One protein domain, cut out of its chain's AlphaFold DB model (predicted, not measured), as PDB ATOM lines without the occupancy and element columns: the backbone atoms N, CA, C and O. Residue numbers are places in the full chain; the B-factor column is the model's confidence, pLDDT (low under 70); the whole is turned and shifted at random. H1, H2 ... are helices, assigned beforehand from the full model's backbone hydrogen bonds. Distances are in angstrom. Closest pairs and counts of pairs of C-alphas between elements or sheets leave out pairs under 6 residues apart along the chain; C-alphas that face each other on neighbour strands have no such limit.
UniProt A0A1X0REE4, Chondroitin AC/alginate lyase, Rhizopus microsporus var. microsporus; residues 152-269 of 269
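What this domain is: This is residues 152 to 269 of the 269 residues of the protein "Chondroitin AC/alginate lyase" of Rhizopus microsporus var. microsporus (UniProt A0A1X0REE4). Three helices, H2, H3 and H4, make an up-and-down bundle, each running against the one before it, their centres set as a splayed triangle. H5 folds back along H4; short H1 packs on residues 169 to 176 of H2, short H6 on residues 222 to 226 of H4, and H7 lies near H4 and H6. The printed part has 118 residues with seven named helices, H1 to H7 in chain order, and no named strand: all helix. It is compact and rounded, with a radius of gyration of the C-alphas of 13.5 A and spans of 39 by 33 by 27 A.

Where its parts are: Find C-alpha 169 at (40.666, 24.042, 37.551); from there H2 runs 28.5 A to residue 188. H3, residues 199 to 215, covers 24.5 A, and H4, residues 222 to 236, 19.6 A. Before them look for H1, residues 161 to 164; after them come H5, 242 to 249, H6, 254 to 257, and H7, 260 to 266, ending at C-alpha 266 (48.393, 25.234, 15.721).

How they stand to each other: Start at H2: it touches H4 at Ala 174 and Ala 224, closest C-alphas 4.9 A apart, at a steep tilt of 43 degrees, the same way. H3 and H4 are a hairpin at a shallow tilt of 33 degrees, only just short of steep; their closest C-alphas, Lys 199 and Val 235, are 5.3 A apart. H4, the hub, also touches H5, with C-alphas 225 and 248 closest at 6.6 A. Every O i to N i+4 pair is within hydrogen-bond range in H3, H4 and H5, 15 of 16 in H2, and 1 of 3 in H7, beside 3 of 4 O i to N i+3 pairs; H1 and H6 are too short for an i+4 pair.

The domain as a whole: C-alphas 191 and 217 are farthest apart, 40.6 A. The printed part has no cut and no long link. Look for pLDDT under 70 at residue 217 and residues 237 to 239.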
ATOM      1  N   GLN A 152      28.361  28.146  28.924       98.06
ATOM      2  CA  GLN A 152      29.579  27.595  29.529       98.06
ATOM      3  C   GLN A 152      30.525  28.647  30.112       98.06
ATOM      4  O   GLN A 152      31.270  28.315  31.036       98.06
ATOM      5  N   ILE A 153      30.526  29.871  29.575       98.31
ATOM      6  CA  ILE A 153      31.404  30.962  30.011       98.31
ATOM      7  C   ILE A 153      30.561  32.100  30.578       98.31
ATOM      8  O   ILE A 153      29.694  32.653  29.901       98.31
ATOM      9  N   ASP A 154      30.851  32.474  31.818       97.69
ATOM     10  CA  ASP A 154      30.234  33.615  32.478       97.69
ATOM     11  C   ASP A 154      30.749  34.925  31.855       97.69
ATOM     12  O   ASP A 154      31.940  35.236  31.909       97.69
ATOM     13  N   MET A 155      29.842  35.710  31.269       95.50
ATOM     14  CA  MET A 155      30.188  36.950  30.562       95.50
ATOM     15  C   MET A 155      30.665  38.093  31.466       95.50
ATOM     16  O   MET A 155      31.275  39.039  30.976       95.50
ATOM     17  N   ALA A 156      30.392  38.039  32.769       96.12
ATOM     18  CA  ALA A 156      30.827  39.072  33.704       96.12
ATOM     19  C   ALA A 156      32.254  38.821  34.212       96.12
ATOM     20  O   ALA A 156      32.966  39.760  34.568       96.12
ATOM     21  N   THR A 157      32.674  37.556  34.267       96.94
ATOM     22  CA  THR A 157      33.926  37.146  34.915       96.94
ATOM     23  C   THR A 157      34.930  36.485  33.973       96.94
ATOM     24  O   THR A 157      36.124  36.500  34.271       96.94
ATOM     25  N   GLY A 158      34.468  35.899  32.867       97.19
ATOM     26  CA  GLY A 158      35.248  35.011  32.004       97.19
ATOM     27  C   GLY A 158      35.472  33.608  32.582       97.19
ATOM     28  O   GLY A 158      36.197  32.813  31.981       97.19
ATOM     29  N   ASP A 159      34.886  33.291  33.740       98.25
ATOM     30  CA  ASP A 159      34.976  31.958  34.332       98.25
ATOM     31  C   ASP A 159      34.215  30.924  33.492       98.25
ATOM     32  O   ASP A 159      33.248  31.242  32.804       98.25
ATOM     33  N   GLN A 160      34.625  29.662  33.601       98.38
ATOM     34  CA  GLN A 160      33.868  28.510  33.125       98.38
ATOM     35  C   GLN A 160      33.442  27.699  34.360       98.38
ATOM     36  O   GLN A 160      34.200  26.832  34.816       98.38
ATOM     37  N   PRO A 161      32.259  27.962  34.953       98.12
ATOM     38  CA  PRO A 161      31.925  27.475  36.296       98.12
ATOM     39  C   PRO A 161      32.002  25.950  36.437       98.12
ATOM     40  O   PRO A 161      32.532  25.431  37.420       98.12
ATOM     41  N   SER A 162      31.544  25.218  35.414       98.19
ATOM     42  CA  SER A 162      31.596  23.749  35.374       98.19
ATOM     43  C   SER A 162      33.023  23.180  35.375       98.19
ATOM     44  O   SER A 162      33.222  22.029  35.774       98.19
ATOM     45  N   GLU A 163      34.011  23.962  34.936       98.19
ATOM     46  CA  GLU A 163      35.428  23.585  34.912       98.19
ATOM     47  C   GLU A 163      36.165  24.033  36.171       98.19
ATOM     48  O   GLU A 163      36.995  23.296  36.708       98.19
ATOM     49  N   SER A 164      35.823  25.208  36.695       96.88
ATOM     50  CA  SER A 164      36.472  25.768  37.880       96.88
ATOM     51  C   SER A 164      36.213  24.976  39.161       96.88
ATOM     52  O   SER A 164      37.065  24.957  40.048       96.88
ATOM     53  N   ILE A 165      35.098  24.244  39.246       96.38
ATOM     54  CA  ILE A 165      34.795  23.354  40.383       96.38
ATOM     55  C   ILE A 165      35.563  22.020  40.353       96.38
ATOM     56  O   ILE A 165      35.421  21.195  41.258       96.38
ATOM     57  N   ARG A 166      36.338  21.747  39.297       94.75
ATOM     58  CA  ARG A 166      37.029  20.463  39.118       94.75
ATOM     59  C   ARG A 166      38.317  20.404  39.941       94.75
ATOM     60  O   ARG A 166      38.875  21.413  40.348       94.75
ATOM     61  N   ALA A 167      38.839  19.191  40.133       92.19
ATOM     62  CA  ALA A 167      40.043  18.956  40.939       92.19
ATOM     63  C   ALA A 167      41.295  19.706  40.434       92.19
ATOM     64  O   ALA A 167      42.173  20.044  41.224       92.19
ATOM     65  N   GLN A 168      41.375  19.981  39.127       92.38
ATOM     66  CA  GLN A 168      42.454  20.752  38.502       92.38
ATOM     67  C   GLN A 168      41.865  21.883  37.641       92.38
ATOM     68  O   GLN A 168      41.797  21.738  36.421       92.38
ATOM     69  N   PRO A 169      41.424  23.002  38.248       93.31
ATOM     70  CA  PRO A 169      40.666  24.042  37.551       93.31
ATOM     71  C   PRO A 169      41.361  24.572  36.294       93.31
ATOM     72  O   PRO A 169      40.766  24.574  35.226       93.31
ATOM     73  N   LEU A 170      42.649  24.938  36.385       94.94
ATOM     74  CA  LEU A 170      43.383  25.497  35.242       94.94
ATOM     75  C   LEU A 170      43.474  24.520  34.064       94.94
ATOM     76  O   LEU A 170      43.304  24.934  32.921       94.94
ATOM     77  N   HIS A 171      43.690  23.230  34.342       94.94
ATOM     78  CA  HIS A 171      43.696  22.205  33.301       94.94
ATOM     79  C   HIS A 171      42.340  22.138  32.601       94.94
ATOM     80  O   HIS A 171      42.292  22.212  31.382       94.94
ATOM     81  N   TYR A 172      41.235  22.059  33.346       97.31
ATOM     82  CA  TYR A 172      39.904  21.958  32.742       97.31
ATOM     83  C   TYR A 172      39.479  23.232  31.996       97.31
ATOM     84  O   TYR A 172      38.900  23.128  30.916       97.31
ATOM     85  N   LEU A 173      39.837  24.415  32.512       98.12
ATOM     86  CA  LEU A 173      39.636  25.698  31.830       98.12
ATOM     87  C   LEU A 173      40.350  25.720  30.471       98.12
ATOM     88  O   LEU A 173      39.725  26.010  29.448       98.12
ATOM     89  N   ALA A 174      41.639  25.370  30.451       97.31
ATOM     90  CA  ALA A 174      42.434  25.314  29.227       97.31
ATOM     91  C   ALA A 174      41.965  24.191  28.288       97.31
ATOM     92  O   ALA A 174      41.930  24.370  27.074       97.31
ATOM     93  N   PHE A 175      41.555  23.048  28.837       97.50
ATOM     94  CA  PHE A 175      41.106  21.890  28.073       97.50
ATOM     95  C   PHE A 175      39.791  22.146  27.331       97.50
ATOM     96  O   PHE A 175      39.653  21.737  26.175       97.50
ATOM     97  N   ASN A 176      38.839  22.840  27.965       98.62
ATOM     98  CA  ASN A 176      37.624  23.289  27.291       98.62
ATOM     99  C   ASN A 176      37.931  24.392  26.271       98.62
ATOM    100  O   ASN A 176      37.473  24.326  25.131       98.62
ATOM    101  N   MET A 177      38.762  25.373  26.650       98.19
ATOM    102  CA  MET A 177      39.126  26.479  25.761       98.19
ATOM    103  C   MET A 177      39.827  25.987  24.493       98.19
ATOM    104  O   MET A 177      39.521  26.449  23.400       98.19
ATOM    105  N   TYR A 178      40.699  24.985  24.603       97.31
ATOM    106  CA  TYR A 178      41.333  24.367  23.443       97.31
ATOM    107  C   TYR A 178      40.304  23.773  22.469       97.31
ATOM    108  O   TYR A 178      40.460  23.908  21.258       97.31
ATOM    109  N   ALA A 179      39.240  23.142  22.974       98.06
ATOM    110  CA  ALA A 179      38.172  22.604  22.134       98.06
ATOM    111  C   ALA A 179      37.325  23.714  21.485       98.06
ATOM    112  O   ALA A 179      36.982  23.600  20.311       98.06
ATOM    113  N   ILE A 180      37.050  24.809  22.204       98.56
ATOM    114  CA  ILE A 180      36.385  26.004  21.652       98.56
ATOM    115  C   ILE A 180      37.199  26.579  20.488       98.56
ATOM    116  O   ILE A 180      36.658  26.814  19.409       98.56
ATOM    117  N   LEU A 181      38.506  26.764  20.688       97.62
ATOM    118  CA  LEU A 181      39.411  27.308  19.674       97.62
ATOM    119  C   LEU A 181      39.566  26.364  18.479       97.62
ATOM    120  O   LEU A 181      39.571  26.826  17.346       97.62
ATOM    121  N   TYR A 182      39.603  25.051  18.709       97.31
ATOM    122  CA  TYR A 182      39.564  24.053  17.637       97.31
ATOM    123  C   TYR A 182      38.306  24.199  16.765       97.31
ATOM    124  O   TYR A 182      38.388  24.198  15.542       97.31
ATOM    125  N   ILE A 183      37.125  24.368  17.373       98.25
ATOM    126  CA  ILE A 183      35.883  24.580  16.612       98.25
ATOM    127  C   ILE A 183      35.935  25.921  15.856       98.25
ATOM    128  O   ILE A 183      35.465  25.987  14.722       98.25
ATOM    129  N   ALA A 184      36.520  26.973  16.446       97.69
ATOM    130  CA  ALA A 184      36.672  28.284  15.802       97.69
ATOM    131  C   ALA A 184      37.607  28.249  14.579       97.69
ATOM    132  O   ALA A 184      37.269  28.798  13.533       97.69
ATOM    133  N   GLU A 185      38.767  27.597  14.687       95.88
ATOM    134  CA  GLU A 185      39.708  27.440  13.568       95.88
ATOM    135  C   GLU A 185      39.111  26.568  12.456       95.88
ATOM    136  O   GLU A 185      39.171  26.933  11.278       95.88
ATOM    137  N   LEU A 186      38.413  25.486  12.819       95.56
ATOM    138  CA  LEU A 186      37.679  24.674  11.855       95.56
ATOM    139  C   LEU A 186      36.604  25.490  11.124       95.56
ATOM    140  O   LEU A 186      36.493  25.375   9.902       95.56
ATOM    141  N   ALA A 187      35.848  26.329  11.836       96.50
ATOM    142  CA  ALA A 187      34.868  27.236  11.239       96.50
ATOM    143  C   ALA A 187      35.528  28.205  10.248       96.50
ATOM    144  O   ALA A 187      35.083  28.354   9.110       96.50
ATOM    145  N   LYS A 188      36.661  28.792  10.633       94.81
ATOM    146  CA  LYS A 188      37.421  29.688   9.765       94.81
ATOM    147  C   LYS A 188      37.910  28.994   8.489       94.81
ATOM    148  O   LYS A 188      37.899  29.609   7.427       94.81
ATOM    149  N   SER A 189      38.278  27.711   8.566       92.56
ATOM    150  CA  SER A 189      38.707  26.917   7.401       92.56
ATOM    151  C   SER A 189      37.611  26.691   6.348       92.56
ATOM    152  O   SER A 189      37.922  26.283   5.234       92.56
ATOM    153  N   ILE A 190      36.346  26.936   6.705       93.94
ATOM    154  CA  ILE A 190      35.183  26.885   5.806       93.94
ATOM    155  C   ILE A 190      34.575  28.282   5.594       93.94
ATOM    156  O   ILE A 190      33.382  28.405   5.338       93.94
ATOM    157  N   GLU A 191      35.392  29.330   5.748       95.12
ATOM    158  CA  GLU A 191      35.017  30.740   5.556       95.12
ATOM    159  C   GLU A 191      33.955  31.266   6.545       95.12
ATOM    160  O   GLU A 191      33.342  32.309   6.326       95.12
ATOM    161  N   LEU A 192      33.772  30.587   7.682       95.88
ATOM    162  CA  LEU A 192      32.897  31.009   8.774       95.88
ATOM    163  C   LEU A 192      33.731  31.536   9.953       95.88
ATOM    164  O   LEU A 192      34.096  30.789  10.860       95.88
ATOM    165  N   ASP A 193      34.050  32.832   9.952       96.44
ATOM    166  CA  ASP A 193      34.864  33.431  11.016       96.44
ATOM    167  C   ASP A 193      34.022  33.827  12.243       96.44
ATOM    168  O   ASP A 193      33.314  34.836  12.249       96.44
ATOM    169  N   MET A 194      34.127  33.031  13.311       97.00
ATOM    170  CA  MET A 194      33.413  33.263  14.572       97.00
ATOM    171  C   MET A 194      34.149  34.219  15.522       97.00
ATOM    172  O   MET A 194      33.547  34.712  16.479       97.00
ATOM    173  N   TYR A 195      35.432  34.512  15.286       96.06
ATOM    174  CA  TYR A 195      36.244  35.308  16.208       96.06
ATOM    175  C   TYR A 195      35.735  36.746  16.396       96.06
ATOM    176  O   TYR A 195      35.638  37.166  17.551       96.06
ATOM    177  N   PRO A 196      35.358  37.509  15.346       95.56
ATOM    178  CA  PRO A 196      34.873  38.880  15.522       95.56
ATOM    179  C   PRO A 196      33.624  38.961  16.405       95.56
ATOM    180  O   PRO A 196      33.574  39.771  17.330       95.56
ATOM    181  N   ALA A 197      32.646  38.080  16.173       94.88
ATOM    182  CA  ALA A 197      31.391  38.048  16.925       94.88
ATOM    183  C   ALA A 197      31.566  37.549  18.370       94.88
ATOM    184  O   ALA A 197      30.742  37.847  19.233       94.88
ATOM    185  N   LYS A 198      32.629  36.784  18.643       96.38
ATOM    186  CA  LYS A 198      32.915  36.187  19.958       96.38
ATOM    187  C   LYS A 198      34.150  36.796  20.623       96.38
ATOM    188  O   LYS A 198      34.680  36.242  21.582       96.38
ATOM    189  N   LYS A 199      34.592  37.968  20.159       95.12
ATOM    190  CA  LYS A 199      35.772  38.669  20.679       95.12
ATOM    191  C   LYS A 199      35.695  38.907  22.185       95.12
ATOM    192  O   LYS A 199      36.653  38.597  22.883       95.12
ATOM    193  N   GLU A 200      34.580  39.446  22.676       94.81
ATOM    194  CA  GLU A 200      34.433  39.819  24.088       94.81
ATOM    195  C   GLU A 200      34.510  38.596  25.009       94.81
ATOM    196  O   GLU A 200      35.378  38.554  25.876       94.81
ATOM    197  N   ILE A 201      33.687  37.570  24.754       96.75
ATOM    198  CA  ILE A 201      33.636  36.330  25.548       96.75
ATOM    199  C   ILE A 201      34.978  35.580  25.559       96.75
ATOM    200  O   ILE A 201      35.416  35.098  26.603       96.75
ATOM    201  N   LEU A 202      35.677  35.522  24.420       96.44
ATOM    202  CA  LEU A 202      36.993  34.885  24.328       96.44
ATOM    203  C   LEU A 202      38.061  35.703  25.065       96.44
ATOM    204  O   LEU A 202      38.912  35.132  25.750       96.44
ATOM    205  N   HIS A 203      38.007  37.032  24.960       94.38
ATOM    206  CA  HIS A 203      38.942  37.925  25.635       94.38
ATOM    207  C   HIS A 203      38.826  37.830  27.162       94.38
ATOM    208  O   HIS A 203      39.831  37.595  27.835       94.38
ATOM    209  N   ILE A 204      37.617  37.941  27.720       95.56
ATOM    210  CA  ILE A 204      37.416  37.840  29.175       95.56
ATOM    211  C   ILE A 204      37.797  36.451  29.703       95.56
ATOM    212  O   ILE A 204      38.393  36.350  30.776       95.56
ATOM    213  N   ALA A 205      37.552  35.384  28.934       96.69
ATOM    214  CA  ALA A 205      37.947  34.034  29.322       96.69
ATOM    215  C   ALA A 205      39.474  33.859  29.345       96.69
ATOM    216  O   ALA A 205      40.013  33.209  30.245       96.69
ATOM    217  N   ALA A 206      40.195  34.485  28.407       95.56
ATOM    218  CA  ALA A 206      41.653  34.539  28.451       95.56
ATOM    219  C   ALA A 206      42.153  35.289  29.694       95.56
ATOM    220  O   ALA A 206      43.002  34.762  30.412       95.56
ATOM    221  N   LEU A 207      41.590  36.462  30.009       94.50
ATOM    222  CA  LEU A 207      41.951  37.215  31.218       94.50
ATOM    223  C   LEU A 207      41.704  36.406  32.499       94.50
ATOM    224  O   LEU A 207      42.538  36.413  33.410       94.50
ATOM    225  N   TYR A 208      40.601  35.659  32.559       95.69
ATOM    226  CA  TYR A 208      40.316  34.778  33.684       95.69
ATOM    227  C   TYR A 208      41.358  33.655  33.812       95.69
ATOM    228  O   TYR A 208      41.904  33.438  34.896       95.69
ATOM    229  N   MET A 209      41.717  32.983  32.712       95.06
ATOM    230  CA  MET A 209      42.776  31.964  32.727       95.06
ATOM    231  C   MET A 209      44.139  32.539  33.139       95.06
ATOM    232  O   MET A 209      44.862  31.889  33.899       95.06
ATOM    233  N   ILE A 210      44.482  33.758  32.708       93.62
ATOM    234  CA  ILE A 210      45.700  34.467  33.138       93.62
ATOM    235  C   ILE A 210      45.677  34.679  34.656       93.62
ATOM    236  O   ILE A 210      46.648  34.352  35.344       93.62
ATOM    237  N   LYS A 211      44.556  35.169  35.199       93.25
ATOM    238  CA  LYS A 211      44.367  35.362  36.644       93.25
ATOM    239  C   LYS A 211      44.559  34.052  37.415       93.25
ATOM    240  O   LYS A 211      45.294  34.033  38.401       93.25
ATOM    241  N   VAL A 212      43.940  32.957  36.964       92.56
ATOM    242  CA  VAL A 212      44.072  31.634  37.604       92.56
ATOM    243  C   VAL A 212      45.510  31.115  37.520       92.56
ATOM    244  O   VAL A 212      46.013  30.563  38.500       92.56
ATOM    245  N   SER A 213      46.189  31.337  36.392       90.94
ATOM    246  CA  SER A 213      47.589  30.944  36.184       90.94
ATOM    247  C   SER A 213      48.541  31.678  37.133       90.94
ATOM    248  O   SER A 213      49.422  31.056  37.716       90.94
ATOM    249  N   LYS A 214      48.339  32.987  37.349       87.06
ATOM    250  CA  LYS A 214      49.158  33.796  38.274       87.06
ATOM    251  C   LYS A 214      48.898  33.464  39.754       87.06
ATOM    252  O   LYS A 214      49.780  33.654  40.586       87.06
ATOM    253  N   ALA A 215      47.709  32.966  40.100       84.00
ATOM    254  CA  ALA A 215      47.303  32.743  41.492       84.00
ATOM    255  C   ALA A 215      47.912  31.492  42.154       84.00
ATOM    256  O   ALA A 215      47.913  31.397  43.382       84.00
ATOM    257  N   LYS A 216      48.400  30.511  41.380       73.50
ATOM    258  CA  LYS A 216      48.903  29.237  41.916       73.50
ATOM    259  C   LYS A 216      50.314  28.944  41.413       73.50
ATOM    260  O   LYS A 216      50.524  28.695  40.232       73.50
ATOM    261  N   GLN A 217      51.278  28.925  42.330       66.94
ATOM    262  CA  GLN A 217      52.664  28.570  42.018       66.94
ATOM    263  C   GLN A 217      52.777  27.087  41.606       66.94
ATOM    264  O   GLN A 217      52.092  26.237  42.177       66.94
ATOM    265  N   LYS A 218      53.674  26.782  40.656       76.19
ATOM    266  CA  LYS A 218      54.044  25.421  40.203       76.19
ATOM    267  C   LYS A 218      52.941  24.597  39.516       76.19
ATOM    268  O   LYS A 218      52.993  23.368  39.523       76.19
ATOM    269  N   ILE A 219      51.931  25.240  38.931       85.31
ATOM    270  CA  ILE A 219      50.973  24.554  38.049       85.31
ATOM    271  C   ILE A 219      51.487  24.615  36.612       85.31
ATOM    272  O   ILE A 219      51.915  25.676  36.175       85.31
ATOM    273  N   ASP A 220      51.415  23.503  35.876       88.38
ATOM    274  CA  ASP A 220      51.728  23.487  34.444       88.38
ATOM    275  C   ASP A 220      50.742  24.387  33.679       88.38
ATOM    276  O   ASP A 220      49.546  24.096  33.587       88.38
ATOM    277  N   ILE A 221      51.255  25.499  33.150       91.38
ATOM    278  CA  ILE A 221      50.479  26.507  32.417       91.38
ATOM    279  C   ILE A 221      50.528  26.313  30.895       91.38
ATOM    280  O   ILE A 221      49.995  27.146  30.168       91.38
ATOM    281  N   THR A 222      51.150  25.243  30.389       90.75
ATOM    282  CA  THR A 222      51.461  25.090  28.954       90.75
ATOM    283  C   THR A 222      50.214  25.168  28.068       90.75
ATOM    284  O   THR A 222      50.208  25.861  27.052       90.75
ATOM    285  N   GLU A 223      49.134  24.477  28.442       91.06
ATOM    286  CA  GLU A 223      47.886  24.494  27.662       91.06
ATOM    287  C   GLU A 223      47.167  25.845  27.747       91.06
ATOM    288  O   GLU A 223      46.622  26.312  26.746       91.06
ATOM    289  N   ALA A 224      47.202  26.491  28.917       93.44
ATOM    290  CA  ALA A 224      46.617  27.812  29.114       93.44
ATOM    291  C   ALA A 224      47.364  28.869  28.289       93.44
ATOM    292  O   ALA A 224      46.721  29.648  27.589       93.44
ATOM    293  N   ALA A 225      48.701  28.841  28.301       92.56
ATOM    294  CA  ALA A 225      49.555  29.715  27.499       92.56
ATOM    295  C   ALA A 225      49.199  29.625  26.010       92.56
ATOM    296  O   ALA A 225      48.925  30.648  25.388       92.56
ATOM    297  N   ARG A 226      49.077  28.403  25.472       91.62
ATOM    298  CA  ARG A 226      48.659  28.174  24.080       91.62
ATOM    299  C   ARG A 226      47.294  28.791  23.773       91.62
ATOM    300  O   ARG A 226      47.137  29.468  22.764       91.62
ATOM    301  N   CYS A 227      46.295  28.546  24.622       94.25
ATOM    302  CA  CYS A 227      44.950  29.074  24.388       94.25
ATOM    303  C   CYS A 227      44.938  30.607  24.424       94.25
ATOM    304  O   CYS A 227      44.346  31.237  23.550       94.25
ATOM    305  N   VAL A 228      45.620  31.203  25.408       93.62
ATOM    306  CA  VAL A 228      45.751  32.659  25.532       93.62
ATOM    307  C   VAL A 228      46.476  33.247  24.324       93.62
ATOM    308  O   VAL A 228      46.039  34.269  23.811       93.62
ATOM    309  N   GLU A 229      47.529  32.600  23.827       91.12
ATOM    310  CA  GLU A 229      48.272  33.058  22.653       91.12
ATOM    311  C   GLU A 229      47.401  33.070  21.387       91.12
ATOM    312  O   GLU A 229      47.379  34.068  20.664       91.12
ATOM    313  N   ILE A 230      46.624  32.008  21.144       91.56
ATOM    314  CA  ILE A 230      45.688  31.941  20.010       91.56
ATOM    315  C   ILE A 230      44.638  33.054  20.125       91.56
ATOM    316  O   ILE A 230      44.430  33.810  19.177       91.56
ATOM    317  N   ILE A 231      44.009  33.206  21.294       93.00
ATOM    318  CA  ILE A 231      43.015  34.263  21.543       93.00
ATOM    319  C   ILE A 231      43.651  35.645  21.345       93.00
ATOM    320  O   ILE A 231      43.060  36.528  20.720       93.00
ATOM    321  N   TRP A 232      44.875  35.840  21.825       90.00
ATOM    322  CA  TRP A 232      45.596  37.095  21.681       90.00
ATOM    323  C   TRP A 232      45.817  37.458  20.206       90.00
ATOM    324  O   TRP A 232      45.418  38.549  19.787       90.00
ATOM    325  N   LYS A 233      46.337  36.511  19.409       89.19
ATOM    326  CA  LYS A 233      46.555  36.650  17.957       89.19
ATOM    327  C   LYS A 233      45.254  36.889  17.178       89.19
ATOM    328  O   LYS A 233      45.280  37.569  16.153       89.19
ATOM    329  N   ARG A 234      44.130  36.309  17.617       90.56
ATOM    330  CA  ARG A 234      42.857  36.318  16.870       90.56
ATOM    331  C   ARG A 234      41.922  37.470  17.226       90.56
ATOM    332  O   ARG A 234      41.271  37.992  16.326       90.56
ATOM    333  N   VAL A 235      41.824  37.859  18.499       86.88
ATOM    334  CA  VAL A 235      40.779  38.801  18.953       86.88
ATOM    335  C   VAL A 235      41.283  40.003  19.748       86.88
ATOM    336  O   VAL A 235      40.603  41.033  19.765       86.88
ATOM    337  N   CYS A 236      42.444  39.921  20.401       70.19
ATOM    338  CA  CYS A 236      42.834  40.934  21.388       70.19
ATOM    339  C   CYS A 236      43.632  42.110  20.807       70.19
ATOM    340  O   CYS A 236      43.413  43.241  21.236       70.19
ATOM    341  N   GLY A 237      44.534  41.892  19.844       67.69
ATOM    342  CA  GLY A 237      45.485  42.943  19.453       67.69
ATOM    343  C   GLY A 237      46.393  43.377  20.623       67.69
ATOM    344  O   GLY A 237      46.721  42.551  21.473       67.69
ATOM    345  N   ASN A 238      46.829  44.648  20.651       56.94
ATOM    346  CA  ASN A 238      47.888  45.192  21.530       56.94
ATOM    347  C   ASN A 238      47.897  44.704  22.999       56.94
ATOM    348  O   ASN A 238      46.873  44.706  23.677       56.94
ATOM    349  N   ASP A 239      49.118  44.383  23.455       65.88
ATOM    350  CA  ASP A 239      49.721  44.256  24.800       65.88
ATOM    351  C   ASP A 239      48.981  43.589  25.983       65.88
ATOM    352  O   ASP A 239      49.654  43.155  26.917       65.88
ATOM    353  N   CYS A 240      47.657  43.406  25.984       70.25
ATOM    354  CA  CYS A 240      46.915  42.958  27.178       70.25
ATOM    355  C   CYS A 240      47.284  41.545  27.662       70.25
ATOM    356  O   CYS A 240      47.248  41.268  28.859       70.25
ATOM    357  N   CYS A 241      47.659  40.657  26.739       80.12
ATOM    358  CA  CYS A 241      48.146  39.314  27.054       80.12
ATOM    359  C   CYS A 241      49.670  39.207  26.937       80.12
ATOM    360  O   CYS A 241      50.228  38.195  27.348       80.12
ATOM    361  N   LYS A 242      50.352  40.232  26.409       81.38
ATOM    362  CA  LYS A 242      51.785  40.175  26.095       81.38
ATOM    363  C   LYS A 242      52.632  39.942  27.338       81.38
ATOM    364  O   LYS A 242      53.444  39.034  27.333       81.38
ATOM    365  N   GLU A 243      52.359  40.660  28.427       84.12
ATOM    366  CA  GLU A 243      53.058  40.452  29.704       84.12
ATOM    367  C   GLU A 243      52.914  39.003  30.208       84.12
ATOM    368  O   GLU A 243      53.855  38.419  30.741       84.12
ATOM    369  N   PHE A 244      51.737  38.395  30.023       85.50
ATOM    370  CA  PHE A 244      51.526  36.999  30.392       85.50
ATOM    371  C   PHE A 244      52.276  36.038  29.466       85.50
ATOM    372  O   PHE A 244      52.893  35.100  29.959       85.50
ATOM    373  N   ILE A 245      52.256  36.276  28.153       85.06
ATOM    374  CA  ILE A 245      53.008  35.473  27.181       85.06
ATOM    375  C   ILE A 245      54.517  35.571  27.453       85.06
ATOM    376  O   ILE A 245      55.191  34.544  27.523       85.06
ATOM    377  N   ASP A 246      55.036  36.765  27.726       85.38
ATOM    378  CA  ASP A 246      56.433  36.975  28.113       85.38
ATOM    379  C   ASP A 246      56.766  36.213  29.406       85.38
ATOM    380  O   ASP A 246      57.794  35.540  29.490       85.38
ATOM    381  N   LEU A 247      55.876  36.235  30.406       85.31
ATOM    382  CA  LEU A 247      56.037  35.450  31.633       85.31
ATOM    383  C   LEU A 247      56.051  33.943  31.346       85.31
ATOM    384  O   LEU A 247      56.869  33.218  31.913       85.31
ATOM    385  N   CYS A 248      55.183  33.466  30.455       87.25
ATOM    386  CA  CYS A 248      55.141  32.071  30.025       87.25
ATOM    387  C   CYS A 248      56.459  31.621  29.380       87.25
ATOM    388  O   CYS A 248      56.929  30.520  29.660       87.25
ATOM    389  N   HIS A 249      57.094  32.470  28.573       85.19
ATOM    390  CA  HIS A 249      58.387  32.160  27.953       85.19
ATOM    391  C   HIS A 249      59.586  32.265  28.908       85.19
ATOM    392  O   HIS A 249      60.681  31.847  28.544       85.19
ATOM    393  N   ASN A 250      59.386  32.761  30.131       86.38
ATOM    394  CA  ASN A 250      60.425  32.889  31.155       86.38
ATOM    395  C   ASN A 250      60.144  32.050  32.420       86.38
ATOM    396  O   ASN A 250      60.797  32.237  33.446       86.38
ATOM    397  N   CYS A 251      59.172  31.131  32.377       87.12
ATOM    398  CA  CYS A 251      58.846  30.247  33.499       87.12
ATOM    399  C   CYS A 251      59.507  28.861  33.368       87.12
ATOM    400  O   CYS A 251      60.104  28.527  32.348       87.12
ATOM    401  N   GLU A 252      59.355  28.004  34.384       88.62
ATOM    402  CA  GLU A 252      59.902  26.632  34.378       88.62
ATOM    403  C   GLU A 252      59.351  25.735  33.245       88.62
ATOM    404  O   GLU A 252      59.933  24.699  32.930       88.62
ATOM    405  N   PHE A 253      58.247  26.139  32.604       88.69
ATOM    406  CA  PHE A 253      57.626  25.438  31.475       88.69
ATOM    407  C   PHE A 253      57.999  26.034  30.108       88.69
ATOM    408  O   PHE A 253      57.486  25.562  29.090       88.69
ATOM    409  N   ALA A 254      58.885  27.034  30.057       87.62
ATOM    410  CA  ALA A 254      59.234  27.766  28.839       87.62
ATOM    411  C   ALA A 254      59.648  26.848  27.678       87.62
ATOM    412  O   ALA A 254      59.181  27.032  26.559       87.62
ATOM    413  N   GLU A 255      60.440  25.800  27.932       87.81
ATOM    414  CA  GLU A 255      60.829  24.839  26.887       87.81
ATOM    415  C   GLU A 255      59.636  24.078  26.295       87.81
ATOM    416  O   GLU A 255      59.620  23.768  25.103       87.81
ATOM    417  N   ARG A 256      58.615  23.769  27.104       86.81
ATOM    418  CA  ARG A 256      57.396  23.106  26.617       86.81
ATOM    419  C   ARG A 256      56.537  24.065  25.804       86.81
ATOM    420  O   ARG A 256      55.957  23.640  24.809       86.81
ATOM    421  N   ILE A 257      56.470  25.326  26.226       87.31
ATOM    422  CA  ILE A 257      55.670  26.387  25.603       87.31
ATOM    423  C   ILE A 257      56.299  26.827  24.275       87.31
ATOM    424  O   ILE A 257      55.621  26.856  23.254       87.31
ATOM    425  N   SER A 258      57.605  27.078  24.247       86.00
ATOM    426  CA  SER A 258      58.347  27.417  23.024       86.00
ATOM    427  C   SER A 258      58.701  26.191  22.174       86.00
ATOM    428  O   SER A 258      59.252  26.318  21.084       86.00
ATOM    429  N   GLY A 259      58.436  24.987  22.682       85.19
ATOM    430  CA  GLY A 259      58.860  23.745  22.055       85.19
ATOM    431  C   GLY A 259      58.088  23.411  20.773       85.19
ATOM    432  O   GLY A 259      56.917  23.772  20.615       85.19
ATOM    433  N   PRO A 260      58.682  22.602  19.878       80.81
ATOM    434  CA  PRO A 260      58.088  22.261  18.583       80.81
ATOM    435  C   PRO A 260      56.741  21.536  18.704       80.81
ATOM    436  O   PRO A 260      55.877  21.677  17.844       80.81
ATOM    437  N   LYS A 261      56.516  20.793  19.797       78.62
ATOM    438  CA  LYS A 261      55.223  20.146  20.074       78.62
ATOM    439  C   LYS A 261      54.100  21.158  20.304       78.62
ATOM    440  O   LYS A 261      52.956  20.863  19.972       78.62
ATOM    441  N   ASN A 262      54.405  22.311  20.898       81.56
ATOM    442  CA  ASN A 262      53.423  23.363  21.118       81.56
ATOM    443  C   ASN A 262      53.125  24.110  19.818       81.56
ATOM    444  O   ASN A 262      51.956  24.271  19.487       81.56
ATOM    445  N   ALA A 263      54.162  24.456  19.050       80.88
ATOM    446  CA  ALA A 263      54.017  25.121  17.756       80.88
ATOM    447  C   ALA A 263      53.215  24.274  16.750       80.88
ATOM    448  O   ALA A 263      52.268  24.759  16.138       80.88
ATOM    449  N   ALA A 264      53.516  22.974  16.647       82.19
ATOM    450  CA  ALA A 264      52.803  22.068  15.745       82.19
ATOM    451  C   ALA A 264      51.314  21.897  16.100       82.19
ATOM    452  O   ALA A 264      50.534  21.498  15.236       82.19
ATOM    453  N   CYS A 265      50.904  22.201  17.343       77.69
ATOM    454  CA  CYS A 265      49.495  22.135  17.724       77.69
ATOM    455  C   CYS A 265      48.624  23.095  16.920       77.69
ATOM    456  O   CYS A 265      47.474  22.745  16.674       77.69
ATOM    457  N   GLU A 266      49.141  24.264  16.528       77.56
ATOM    458  CA  GLU A 266      48.393  25.234  15.721       77.56
ATOM    459  C   GLU A 266      48.097  24.692  14.312       77.56
ATOM    460  O   GLU A 266      47.077  25.032  13.729       77.56
ATOM    461  N   CYS A 267      48.939  23.797  13.781       80.56
ATOM    462  CA  CYS A 267      48.813  23.283  12.413       80.56
ATOM    463  C   CYS A 267      47.715  22.223  12.222       80.56
ATOM    464  O   CYS A 267      47.445  21.834  11.087       80.56
ATOM    465  N   TRP A 268      47.133  21.702  13.304       80.81
ATOM    466  CA  TRP A 268      46.009  20.755  13.245       80.81
ATOM    467  C   TRP A 268      44.765  21.241  13.993       80.81
ATOM    468  O   TRP A 268      43.855  20.434  14.223       80.81
ATOM    469  N   LEU A 269      44.760  22.509  14.427       73.62
ATOM    470  CA  LEU A 269      43.534  23.202  14.823       73.62
ATOM    471  C   LEU A 269      42.642  23.448  13.599       73.62
ATOM    472  O   LEU A 269      43.169  23.497  12.465       73.62
TER     473      LEU A 269